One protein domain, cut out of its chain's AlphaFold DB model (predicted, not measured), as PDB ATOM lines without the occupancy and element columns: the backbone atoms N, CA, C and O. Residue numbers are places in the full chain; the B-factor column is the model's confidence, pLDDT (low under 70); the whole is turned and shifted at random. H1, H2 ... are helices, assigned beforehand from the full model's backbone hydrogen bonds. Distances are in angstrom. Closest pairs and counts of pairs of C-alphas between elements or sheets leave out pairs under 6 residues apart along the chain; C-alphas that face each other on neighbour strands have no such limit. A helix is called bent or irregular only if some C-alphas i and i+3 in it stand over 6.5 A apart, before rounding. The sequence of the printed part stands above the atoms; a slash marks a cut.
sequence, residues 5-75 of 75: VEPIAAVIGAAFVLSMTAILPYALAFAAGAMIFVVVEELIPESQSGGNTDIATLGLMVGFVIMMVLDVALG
ATOM      1  N   VAL A   5      36.103 -24.695 -44.919       78.62
ATOM      2  CA  VAL A   5      36.067 -23.337 -45.476       78.62
ATOM      3  C   VAL A   5      34.684 -22.701 -45.303       78.62
ATOM      4  O   VAL A   5      34.605 -21.514 -45.005       78.62
ATOM      5  N   GLU A   6      33.608 -23.485 -45.398       77.81
ATOM      6  CA  GLU A   6      32.233 -23.027 -45.142       77.81
ATOM      7  C   GLU A   6      32.021 -22.458 -43.729       77.81
ATOM      8  O   GLU A   6      31.576 -21.314 -43.632       77.81
ATOM      9  N   PRO A   7      32.365 -23.155 -42.627       80.44
ATOM     10  CA  PRO A   7      32.165 -22.606 -41.287       80.44
ATOM     11  C   PRO A   7      33.061 -21.395 -41.002       80.44
ATOM     12  O   PRO A   7      32.624 -20.462 -40.336       80.44
ATOM     13  N   ILE A   8      34.287 -21.347 -41.539       82.94
ATOM     14  CA  ILE A   8      35.174 -20.184 -41.363       82.94
ATOM     15  C   ILE A   8      34.613 -18.960 -42.098       82.94
ATOM     16  O   ILE A   8      34.543 -17.874 -41.521       82.94
ATOM     17  N   ALA A   9      34.170 -19.129 -43.345       80.44
ATOM     18  CA  ALA A   9      33.548 -18.055 -44.112       80.44
ATOM     19  C   ALA A   9      32.215 -17.606 -43.488       80.44
ATOM     20  O   ALA A   9      31.951 -16.406 -43.432       80.44
ATOM     21  N   ALA A  10      31.417 -18.536 -42.951       81.81
ATOM     22  CA  ALA A  10      30.177 -18.226 -42.243       81.81
ATOM     23  C   ALA A  10      30.424 -17.404 -40.967       81.81
ATOM     24  O   ALA A  10      29.708 -16.437 -40.727       81.81
ATOM     25  N   VAL A  11      31.459 -17.723 -40.180       84.69
ATOM     26  CA  VAL A  11      31.814 -16.960 -38.965       84.69
ATOM     27  C   VAL A  11      32.321 -15.558 -39.310       84.69
ATOM     28  O   VAL A  11      31.928 -14.589 -38.663       84.69
ATOM     29  N   ILE A  12      33.151 -15.424 -40.348       82.31
ATOM     30  CA  ILE A  12      33.636 -14.114 -40.813       82.31
ATOM     31  C   ILE A  12      32.475 -13.278 -41.376       82.31
ATOM     32  O   ILE A  12      32.358 -12.097 -41.052       82.31
ATOM     33  N   GLY A  13      31.587 -13.892 -42.163       80.75
ATOM     34  CA  GLY A  13      30.377 -13.253 -42.679       80.75
ATOM     35  C   GLY A  13      29.437 -12.811 -41.558       80.75
ATOM     36  O   GLY A  13      28.997 -11.663 -41.548       80.75
ATOM     37  N   ALA A  14      29.207 -13.668 -40.560       80.75
ATOM     38  CA  ALA A  14      28.414 -13.335 -39.381       80.75
ATOM     39  C   ALA A  14      29.030 -12.172 -38.586       80.75
ATOM     40  O   ALA A  14      28.311 -11.253 -38.204       80.75
ATOM     41  N   ALA A  15      30.354 -12.145 -38.395       79.56
ATOM     42  CA  ALA A  15      31.041 -11.037 -37.730       79.56
ATOM     43  C   ALA A  15      30.888  -9.705 -38.491       79.56
ATOM     44  O   ALA A  15      30.695  -8.653 -37.878       79.56
ATOM     45  N   PHE A  16      30.919  -9.745 -39.824       76.88
ATOM     46  CA  PHE A  16      30.708  -8.562 -40.662       76.88
ATOM     47  C   PHE A  16      29.263  -8.057 -40.597       76.88
ATOM     48  O   PHE A  16      29.032  -6.857 -40.433       76.88
ATOM     49  N   VAL A  17      28.293  -8.974 -40.654       78.44
ATOM     50  CA  VAL A  17      26.867  -8.662 -40.490       78.44
ATOM     51  C   VAL A  17      26.619  -8.035 -39.121       78.44
ATOM     52  O   VAL A  17      25.964  -6.998 -39.058       78.44
ATOM     53  N   LEU A  18      27.206  -8.582 -38.050       74.25
ATOM     54  CA  LEU A  18      27.096  -8.053 -36.685       74.25
ATOM     55  C   LEU A  18      27.583  -6.599 -36.575       74.25
ATOM     56  O   LEU A  18      26.935  -5.801 -35.904       74.25
ATOM     57  N   SER A  19      28.645  -6.218 -37.290       75.12
ATOM     58  CA  SER A  19      29.134  -4.829 -37.341       75.12
ATOM     59  C   SER A  19      28.158  -3.876 -38.054       75.12
ATOM     60  O   SER A  19      28.031  -2.706 -37.699       75.12
ATOM     61  N   MET A  20      27.411  -4.390 -39.035       72.44
ATOM     62  CA  MET A  20      26.440  -3.631 -39.834       72.44
ATOM     63  C   MET A  20      25.000  -3.712 -39.300       72.44
ATOM     64  O   MET A  20      24.102  -3.083 -39.868       72.44
ATOM     65  N   THR A  21      24.761  -4.426 -38.191       75.38
ATOM     66  CA  THR A  21      23.424  -4.603 -37.584       75.38
ATOM     67  C   THR A  21      22.726  -3.301 -37.228       75.38
ATOM     68  O   THR A  21      21.504  -3.279 -37.199       75.38
ATOM     69  N   ALA A  22      23.458  -2.210 -37.002       76.00
ATOM     70  CA  ALA A  22      22.851  -0.911 -36.734       76.00
ATOM     71  C   ALA A  22      22.174  -0.301 -37.975       76.00
ATOM     72  O   ALA A  22      21.162   0.375 -37.837       76.00
ATOM     73  N   ILE A  23      22.700  -0.537 -39.184       81.88
ATOM     74  CA  ILE A  23      22.188   0.052 -40.436       81.88
ATOM     75  C   ILE A  23      21.204  -0.875 -41.158       81.88
ATOM     76  O   ILE A  23      20.277  -0.403 -41.816       81.88
ATOM     77  N   LEU A  24      21.380  -2.190 -40.998       82.44
ATOM     78  CA  LEU A  24      20.522  -3.215 -41.588       82.44
ATOM     79  C   LEU A  24      19.016  -3.015 -41.324       82.44
ATOM     80  O   LEU A  24      18.268  -3.082 -42.297       82.44
ATOM     81  N   PRO A  25      18.525  -2.720 -40.101       84.69
ATOM     82  CA  PRO A  25      17.094  -2.546 -39.863       84.69
ATOM     83  C   PRO A  25      16.536  -1.310 -40.567       84.69
ATOM     84  O   PRO A  25      15.410  -1.353 -41.049       84.69
ATOM     85  N   TYR A  26      17.316  -0.233 -40.699       86.69
ATOM     86  CA  TYR A  26      16.888   0.951 -41.448       86.69
ATOM     87  C   TYR A  26      16.809   0.671 -42.950       86.69
ATOM     88  O   TYR A  26      15.841   1.067 -43.598       86.69
ATOM     89  N   ALA A  27      17.788  -0.051 -43.499       87.62
ATOM     90  CA  ALA A  27      17.780  -0.455 -44.901       87.62
ATOM     91  C   ALA A  27      16.635  -1.437 -45.209       87.62
ATOM     92  O   ALA A  27      15.942  -1.275 -46.212       87.62
ATOM     93  N   LEU A  28      16.389  -2.413 -44.328       88.50
ATOM     94  CA  LEU A  28      15.274  -3.355 -44.455       88.50
ATOM     95  C   LEU A  28      13.919  -2.661 -44.303       88.50
ATOM     96  O   LEU A  28      13.007  -2.959 -45.068       88.50
ATOM     97  N   ALA A  29      13.784  -1.701 -43.383       89.44
ATOM     98  CA  ALA A  29      12.565  -0.905 -43.246       89.44
ATOM     99  C   ALA A  29      12.290  -0.066 -44.504       89.44
ATOM    100  O   ALA A  29      11.153  -0.006 -44.972       89.44
ATOM    101  N   PHE A  30      13.330   0.531 -45.092       92.56
ATOM    102  CA  PHE A  30      13.210   1.253 -46.357       92.56
ATOM    103  C   PHE A  30      12.803   0.323 -47.509       92.56
ATOM    104  O   PHE A  30      11.883   0.641 -48.262       92.56
ATOM    105  N   ALA A  31      13.429  -0.853 -47.613       92.75
ATOM    106  CA  ALA A  31      13.080  -1.855 -48.618       92.75
ATOM    107  C   ALA A  31      11.637  -2.362 -48.456       92.75
ATOM    108  O   ALA A  31      10.911  -2.472 -49.443       92.75
ATOM    109  N   ALA A  32      11.190  -2.607 -47.221       92.56
ATOM    110  CA  ALA A  32       9.812  -2.993 -46.932       92.56
ATOM    111  C   ALA A  32       8.817  -1.907 -47.375       92.56
ATOM    112  O   ALA A  32       7.813  -2.216 -48.015       92.56
ATOM    113  N   GLY A  33       9.122  -0.633 -47.104       90.81
ATOM    114  CA  GLY A  33       8.311   0.497 -47.565       90.81
ATOM    115  C   GLY A  33       8.215   0.585 -49.091       90.81
ATOM    116  O   GLY A  33       7.120   0.762 -49.625       90.81
ATOM    117  N   ALA A  34       9.332   0.395 -49.798       94.12
ATOM    118  CA  ALA A  34       9.354   0.387 -51.261       94.12
ATOM    119  C   ALA A  34       8.492  -0.745 -51.848       94.12
ATOM    120  O   ALA A  34       7.734  -0.519 -52.789       94.12
ATOM    121  N   MET A  35       8.548  -1.944 -51.259       94.94
ATOM    122  CA  MET A  35       7.724  -3.074 -51.700       94.94
ATOM    123  C   MET A  35       6.227  -2.828 -51.474       94.94
ATOM    124  O   MET A  35       5.426  -3.171 -52.339       94.94
ATOM    125  N   ILE A  36       5.838  -2.195 -50.361       93.06
ATOM    126  CA  ILE A  36       4.436  -1.822 -50.112       93.06
ATOM    127  C   ILE A  36       3.938  -0.837 -51.179       93.06
ATOM    128  O   ILE A  36       2.846  -1.026 -51.713       93.06
ATOM    129  N   PHE A  37       4.736   0.179 -51.521       93.62
ATOM    130  CA  PHE A  37       4.383   1.167 -52.545       93.62
ATOM    131  C   PHE A  37       4.160   0.519 -53.921       93.62
ATOM    132  O   PHE A  37       3.096   0.695 -54.511       93.62
ATOM    133  N   VAL A  38       5.113  -0.297 -54.388       94.12
ATOM    134  CA  VAL A  38       5.023  -0.998 -55.684       94.12
ATOM    135  C   VAL A  38       3.808  -1.928 -55.734       94.12
ATOM    136  O   VAL A  38       3.093  -1.977 -56.732       94.12
ATOM    137  N   VAL A  39       3.522  -2.653 -54.647       91.56
ATOM    138  CA  VAL A  39       2.353  -3.541 -54.595       91.56
ATOM    139  C   VAL A  39       1.048  -2.752 -54.727       91.56
ATOM    140  O   VAL A  39       0.164  -3.162 -55.477       91.56
ATOM    141  N   VAL A  40       0.920  -1.634 -54.011       89.19
ATOM    142  CA  VAL A  40      -0.324  -0.852 -53.969       89.19
ATOM    143  C   VAL A  40      -0.551  -0.046 -55.243       89.19
ATOM    144  O   VAL A  40      -1.682  -0.009 -55.725       89.19
ATOM    145  N   GLU A  41       0.485   0.594 -55.785       90.31
ATOM    146  CA  GLU A  41       0.337   1.485 -56.942       90.31
ATOM    147  C   GLU A  41       0.477   0.779 -58.292       90.31
ATOM    148  O   GLU A  41      -0.137   1.219 -59.261       90.31
ATOM    149  N   GLU A  42       1.235  -0.317 -58.372       88.81
ATOM    150  CA  GLU A  42       1.469  -1.015 -59.641       88.81
ATOM    151  C   GLU A  42       0.764  -2.375 -59.670       88.81
ATOM    152  O   GLU A  42      -0.086  -2.616 -60.528       88.81
ATOM    153  N   LEU A  43       1.051  -3.264 -58.712       87.06
ATOM    154  CA  LEU A  43       0.599  -4.662 -58.801       87.06
ATOM    155  C   LEU A  43      -0.913  -4.831 -58.603       87.06
ATOM    156  O   LEU A  43      -1.536  -5.593 -59.345       87.06
ATOM    157  N   ILE A  44      -1.519  -4.149 -57.623       86.75
ATOM    158  CA  ILE A  44      -2.968  -4.237 -57.389       86.75
ATOM    159  C   ILE A  44      -3.741  -3.687 -58.602       86.75
ATOM    160  O   ILE A  44      -4.568  -4.429 -59.134       86.75
ATOM    161  N   PRO A  45      -3.482  -2.468 -59.112       86.00
ATOM    162  CA  PRO A  45      -4.183  -1.945 -60.286       86.00
ATOM    163  C   PRO A  45      -3.981  -2.802 -61.538       86.00
ATOM    164  O   PRO A  45      -4.957  -3.084 -62.233       86.00
ATOM    165  N   GLU A  46      -2.758  -3.279 -61.788       86.94
ATOM    166  CA  GLU A  46      -2.458  -4.155 -62.927       86.94
ATOM    167  C   GLU A  46      -3.249  -5.468 -62.837       86.94
ATOM    168  O   GLU A  46      -3.895  -5.881 -63.800       86.94
ATOM    169  N   SER A  47      -3.298  -6.086 -61.650       82.12
ATOM    170  CA  SER A  47      -4.067  -7.319 -61.431       82.12
ATOM    171  C   SER A  47      -5.581  -7.137 -61.629       82.12
ATOM    172  O   SER A  47      -6.276  -8.076 -62.016       82.12
ATOM    173  N   GLN A  48      -6.090  -5.921 -61.412       82.12
ATOM    174  CA  GLN A  48      -7.506  -5.557 -61.529       82.12
ATOM    175  C   GLN A  48      -7.875  -5.082 -62.953       82.12
ATOM    176  O   GLN A  48      -9.050  -5.118 -63.326       82.12
ATOM    177  N   SER A  49      -6.889  -4.682 -63.769       78.75
ATOM    178  CA  SER A  49      -7.052  -4.140 -65.132       78.75
ATOM    179  C   SER A  49      -7.722  -5.127 -66.106       78.75
ATOM    180  O   SER A  49      -8.435  -4.728 -67.025       78.75
ATOM    181  N   GLY A  50      -7.588  -6.435 -65.857       75.94
ATOM    182  CA  GLY A  50      -8.219  -7.500 -66.647       75.94
ATOM    183  C   GLY A  50      -9.732  -7.676 -66.448       75.94
ATOM    184  O   GLY A  50     -10.312  -8.577 -67.051       75.94
ATOM    185  N   GLY A  51     -10.385  -6.868 -65.601       74.12
ATOM    186  CA  GLY A  51     -11.840  -6.903 -65.377       74.12
ATOM    187  C   GLY A  51     -12.330  -7.971 -64.387       74.12
ATOM    188  O   GLY A  51     -13.517  -8.012 -64.073       74.12
ATOM    189  N   ASN A  52     -11.434  -8.803 -63.846       76.81
ATOM    190  CA  ASN A  52     -11.740  -9.850 -62.863       76.81
ATOM    191  C   ASN A  52     -11.271  -9.463 -61.454       76.81
ATOM    192  O   ASN A  52     -10.458 -10.156 -60.835       76.81
ATOM    193  N   THR A  53     -11.816  -8.364 -60.930       78.81
ATOM    194  CA  THR A  53     -11.384  -7.793 -59.649       78.81
ATOM    195  C   THR A  53     -11.576  -8.731 -58.455       78.81
ATOM    196  O   THR A  53     -10.746  -8.800 -57.548       78.81
ATOM    197  N   ASP A  54     -12.650  -9.518 -58.471       81.75
ATOM    198  CA  ASP A  54     -12.916 -10.480 -57.402       81.75
ATOM    199  C   ASP A  54     -11.865 -11.595 -57.373       81.75
ATOM    200  O   ASP A  54     -11.381 -11.949 -56.305       81.75
ATOM    201  N   ILE A  55     -11.449 -12.111 -58.536       82.25
ATOM    202  CA  ILE A  55     -10.462 -13.201 -58.622       82.25
ATOM    203  C   ILE A  55      -9.070 -12.702 -58.228       82.25
ATOM    204  O   ILE A  55      -8.364 -13.396 -57.496       82.25
ATOM    205  N   ALA A  56      -8.687 -11.501 -58.671       83.94
ATOM    206  CA  ALA A  56      -7.413 -10.888 -58.300       83.94
ATOM    207  C   ALA A  56      -7.324 -10.646 -56.783       83.94
ATOM    208  O   ALA A  56      -6.337 -11.024 -56.148       83.94
ATOM    209  N   THR A  57      -8.395 -10.124 -56.177       85.75
ATOM    210  CA  THR A  57      -8.470  -9.914 -54.722       85.75
ATOM    211  C   THR A  57      -8.435 -11.240 -53.955       85.75
ATOM    212  O   THR A  57      -7.742 -11.357 -52.943       85.75
ATOM    213  N   LEU A  58      -9.133 -12.271 -54.442       88.44
ATOM    214  CA  LEU A  58      -9.144 -13.600 -53.822       88.44
ATOM    215  C   LEU A  58      -7.759 -14.262 -53.904       88.44
ATOM    216  O   LEU A  58      -7.297 -14.835 -52.918       88.44
ATOM    217  N   GLY A  59      -7.058 -14.112 -55.031       89.38
ATOM    218  CA  GLY A  59      -5.673 -14.555 -55.201       89.38
ATOM    219  C   GLY A  59      -4.705 -13.856 -54.245       89.38
ATOM    220  O   GLY A  59      -3.887 -14.527 -53.611       89.38
ATOM    221  N   LEU A  60      -4.844 -12.537 -54.069       89.00
ATOM    222  CA  LEU A  60      -4.063 -11.764 -53.099       89.00
ATOM    223  C   LEU A  60      -4.302 -12.265 -51.670       89.00
ATOM    224  O   LEU A  60      -3.339 -12.516 -50.943       89.00
ATOM    225  N   MET A  61      -5.563 -12.467 -51.273       90.56
ATOM    226  CA  MET A  61      -5.893 -12.975 -49.937       90.56
ATOM    227  C   MET A  61      -5.323 -14.374 -49.693       90.56
ATOM    228  O   MET A  61      -4.739 -14.621 -48.639       90.56
ATOM    229  N   VAL A  62      -5.445 -15.287 -50.662       94.25
ATOM    230  CA  VAL A  62      -4.891 -16.646 -50.546       94.25
ATOM    231  C   VAL A  62      -3.365 -16.609 -50.445       94.25
ATOM    232  O   VAL A  62      -2.802 -17.271 -49.576       94.25
ATOM    233  N   GLY A  63      -2.693 -15.809 -51.279       91.31
ATOM    234  CA  GLY A  63      -1.239 -15.642 -51.227       91.31
ATOM    235  C   GLY A  63      -0.759 -15.084 -49.886       91.31
ATOM    236  O   GLY A  63       0.199 -15.602 -49.312       91.31
ATOM    237  N   PHE A  64      -1.471 -14.092 -49.343       90.75
ATOM    238  CA  PHE A  64      -1.182 -13.528 -48.026       90.75
ATOM    239  C   PHE A  64      -1.340 -14.570 -46.911       90.75
ATOM    240  O   PHE A  64      -0.456 -14.706 -46.068       90.75
ATOM    241  N   VAL A  65      -2.418 -15.360 -46.931       94.88
ATOM    242  CA  VAL A  65      -2.632 -16.435 -45.948       94.88
ATOM    243  C   VAL A  65      -1.537 -17.497 -46.039       94.88
ATOM    244  O   VAL A  65      -1.013 -17.903 -45.007       94.88
ATOM    245  N   ILE A  66      -1.154 -17.929 -47.245       95.12
ATOM    246  CA  ILE A  66      -0.071 -18.909 -47.422       95.12
ATOM    247  C   ILE A  66       1.242 -18.360 -46.861       95.12
ATOM    248  O   ILE A  66       1.926 -19.071 -46.130       95.12
ATOM    249  N   MET A  67       1.580 -17.103 -47.158       93.50
ATOM    250  CA  MET A  67       2.793 -16.471 -46.641       93.50
ATOM    251  C   MET A  67       2.778 -16.381 -45.108       93.50
ATOM    252  O   MET A  67       3.749 -16.795 -44.483       93.50
ATOM    253  N   MET A  68       1.661 -15.964 -44.503       94.06
ATOM    254  CA  MET A  68       1.492 -15.934 -43.043       94.06
ATOM    255  C   MET A  68       1.623 -17.327 -42.410       94.06
ATOM    256  O   MET A  68       2.236 -17.474 -41.357       94.06
ATOM    257  N   VAL A  69       1.064 -18.365 -43.041       94.75
ATOM    258  CA  VAL A  69       1.188 -19.749 -42.555       94.75
ATOM    259  C   VAL A  69       2.633 -20.230 -42.644       94.75
ATOM    260  O   VAL A  69       3.107 -20.870 -41.711       94.75
ATOM    261  N   LEU A  70       3.336 -19.929 -43.738       93.50
ATOM    262  CA  LEU A  70       4.744 -20.292 -43.899       93.50
ATOM    263  C   LEU A  70       5.641 -19.559 -42.898       93.50
ATOM    264  O   LEU A  70       6.515 -20.201 -42.328       93.50
ATOM    265  N   ASP A  71       5.410 -18.269 -42.651       92.50
ATOM    266  CA  ASP A  71       6.152 -17.481 -41.658       92.50
ATOM    267  C   ASP A  71       5.957 -18.039 -40.242       92.50
ATOM    268  O   ASP A  71       6.923 -18.271 -39.532       92.50
ATOM    269  N   VAL A  72       4.721 -18.381 -39.860       93.06
ATOM    270  CA  VAL A  72       4.431 -18.977 -38.541       93.06
ATOM    271  C   VAL A  72       4.936 -20.421 -38.414       93.06
ATOM    272  O   VAL A  72       5.230 -20.870 -37.310       93.06
ATOM    273  N   ALA A  73       4.989 -21.183 -39.510       90.88
ATOM    274  CA  ALA A  73       5.403 -22.588 -39.485       90.88
ATOM    275  C   ALA A  73       6.923 -22.793 -39.618       90.88
ATOM    276  O   ALA A  73       7.427 -23.820 -39.159       90.88
ATOM    277  N   LEU A  74       7.629 -21.880 -40.297       86.00
ATOM    278  CA  LEU A  74       9.081 -21.936 -40.527       86.00
ATOM    279  C   LEU A  74       9.872 -20.935 -39.672       86.00
ATOM    280  O   LEU A  74      11.091 -21.099 -39.563       86.00
ATOM    281  N   GLY A  75       9.210 -19.910 -39.128       56.50
ATOM    282  CA  GLY A  75       9.760 -18.963 -38.153       56.50
ATOM    283  C   GLY A  75       9.798 -19.530 -36.743       56.50
ATOM    284  O   GLY A  75      10.717 -19.119 -35.999       56.50
TER     285      GLY A  75
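This is residues 5 to 75 of the 75 residues of the protein "GufA-like protein" of Actinobacillus lignieresii (UniProt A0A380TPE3). The long helix H2 makes one side of an open, three-sided frame: H3 folds back from its far end as a narrow V, and H1 turns off at a corner from its near end. The printed part has 71 residues with three named helices, H1, H2 and H3 along the chain, and no named strand; the class is all helix. It is extended, with a radius of gyration of the C-alphas of 18.4 A and spans of 54 by 26 by 20 A.

H2, residues 24 to 49, measures 36.3 A and begins at C-alpha 24 (20.522, -3.215, -41.588). H3, residues 53 to 74, measures 31.4 A and ends at C-alpha 74 (9.081, -21.936, -40.527). H1, residues 5 to 20, measures 22.6 A.

H2 has a kink of 27 degrees near residue 39 and is only just irregular, with C-alphas 41 and 44 6.6 A apart. H2 and H3 only just touch, only at the corner, with 3 pairs of C-alphas within 8 A; the closest C-alphas are those of Ser 47 and Ala 56, 5.8 A. They run opposite ways at a shallow tilt of 28 degrees. H1 and H2 meet only through their link; H1 and H3 are apart. Every O i to N i+4 pair is within hydrogen-bond range in H1 and H3, and 20 of 22 in H2.

The C-alphas farthest apart, of Ile 8 and Gly 51, are 54.4 A apart. The printed part has no cut, both links are tight, and residue 75 alone is under pLDDT 70.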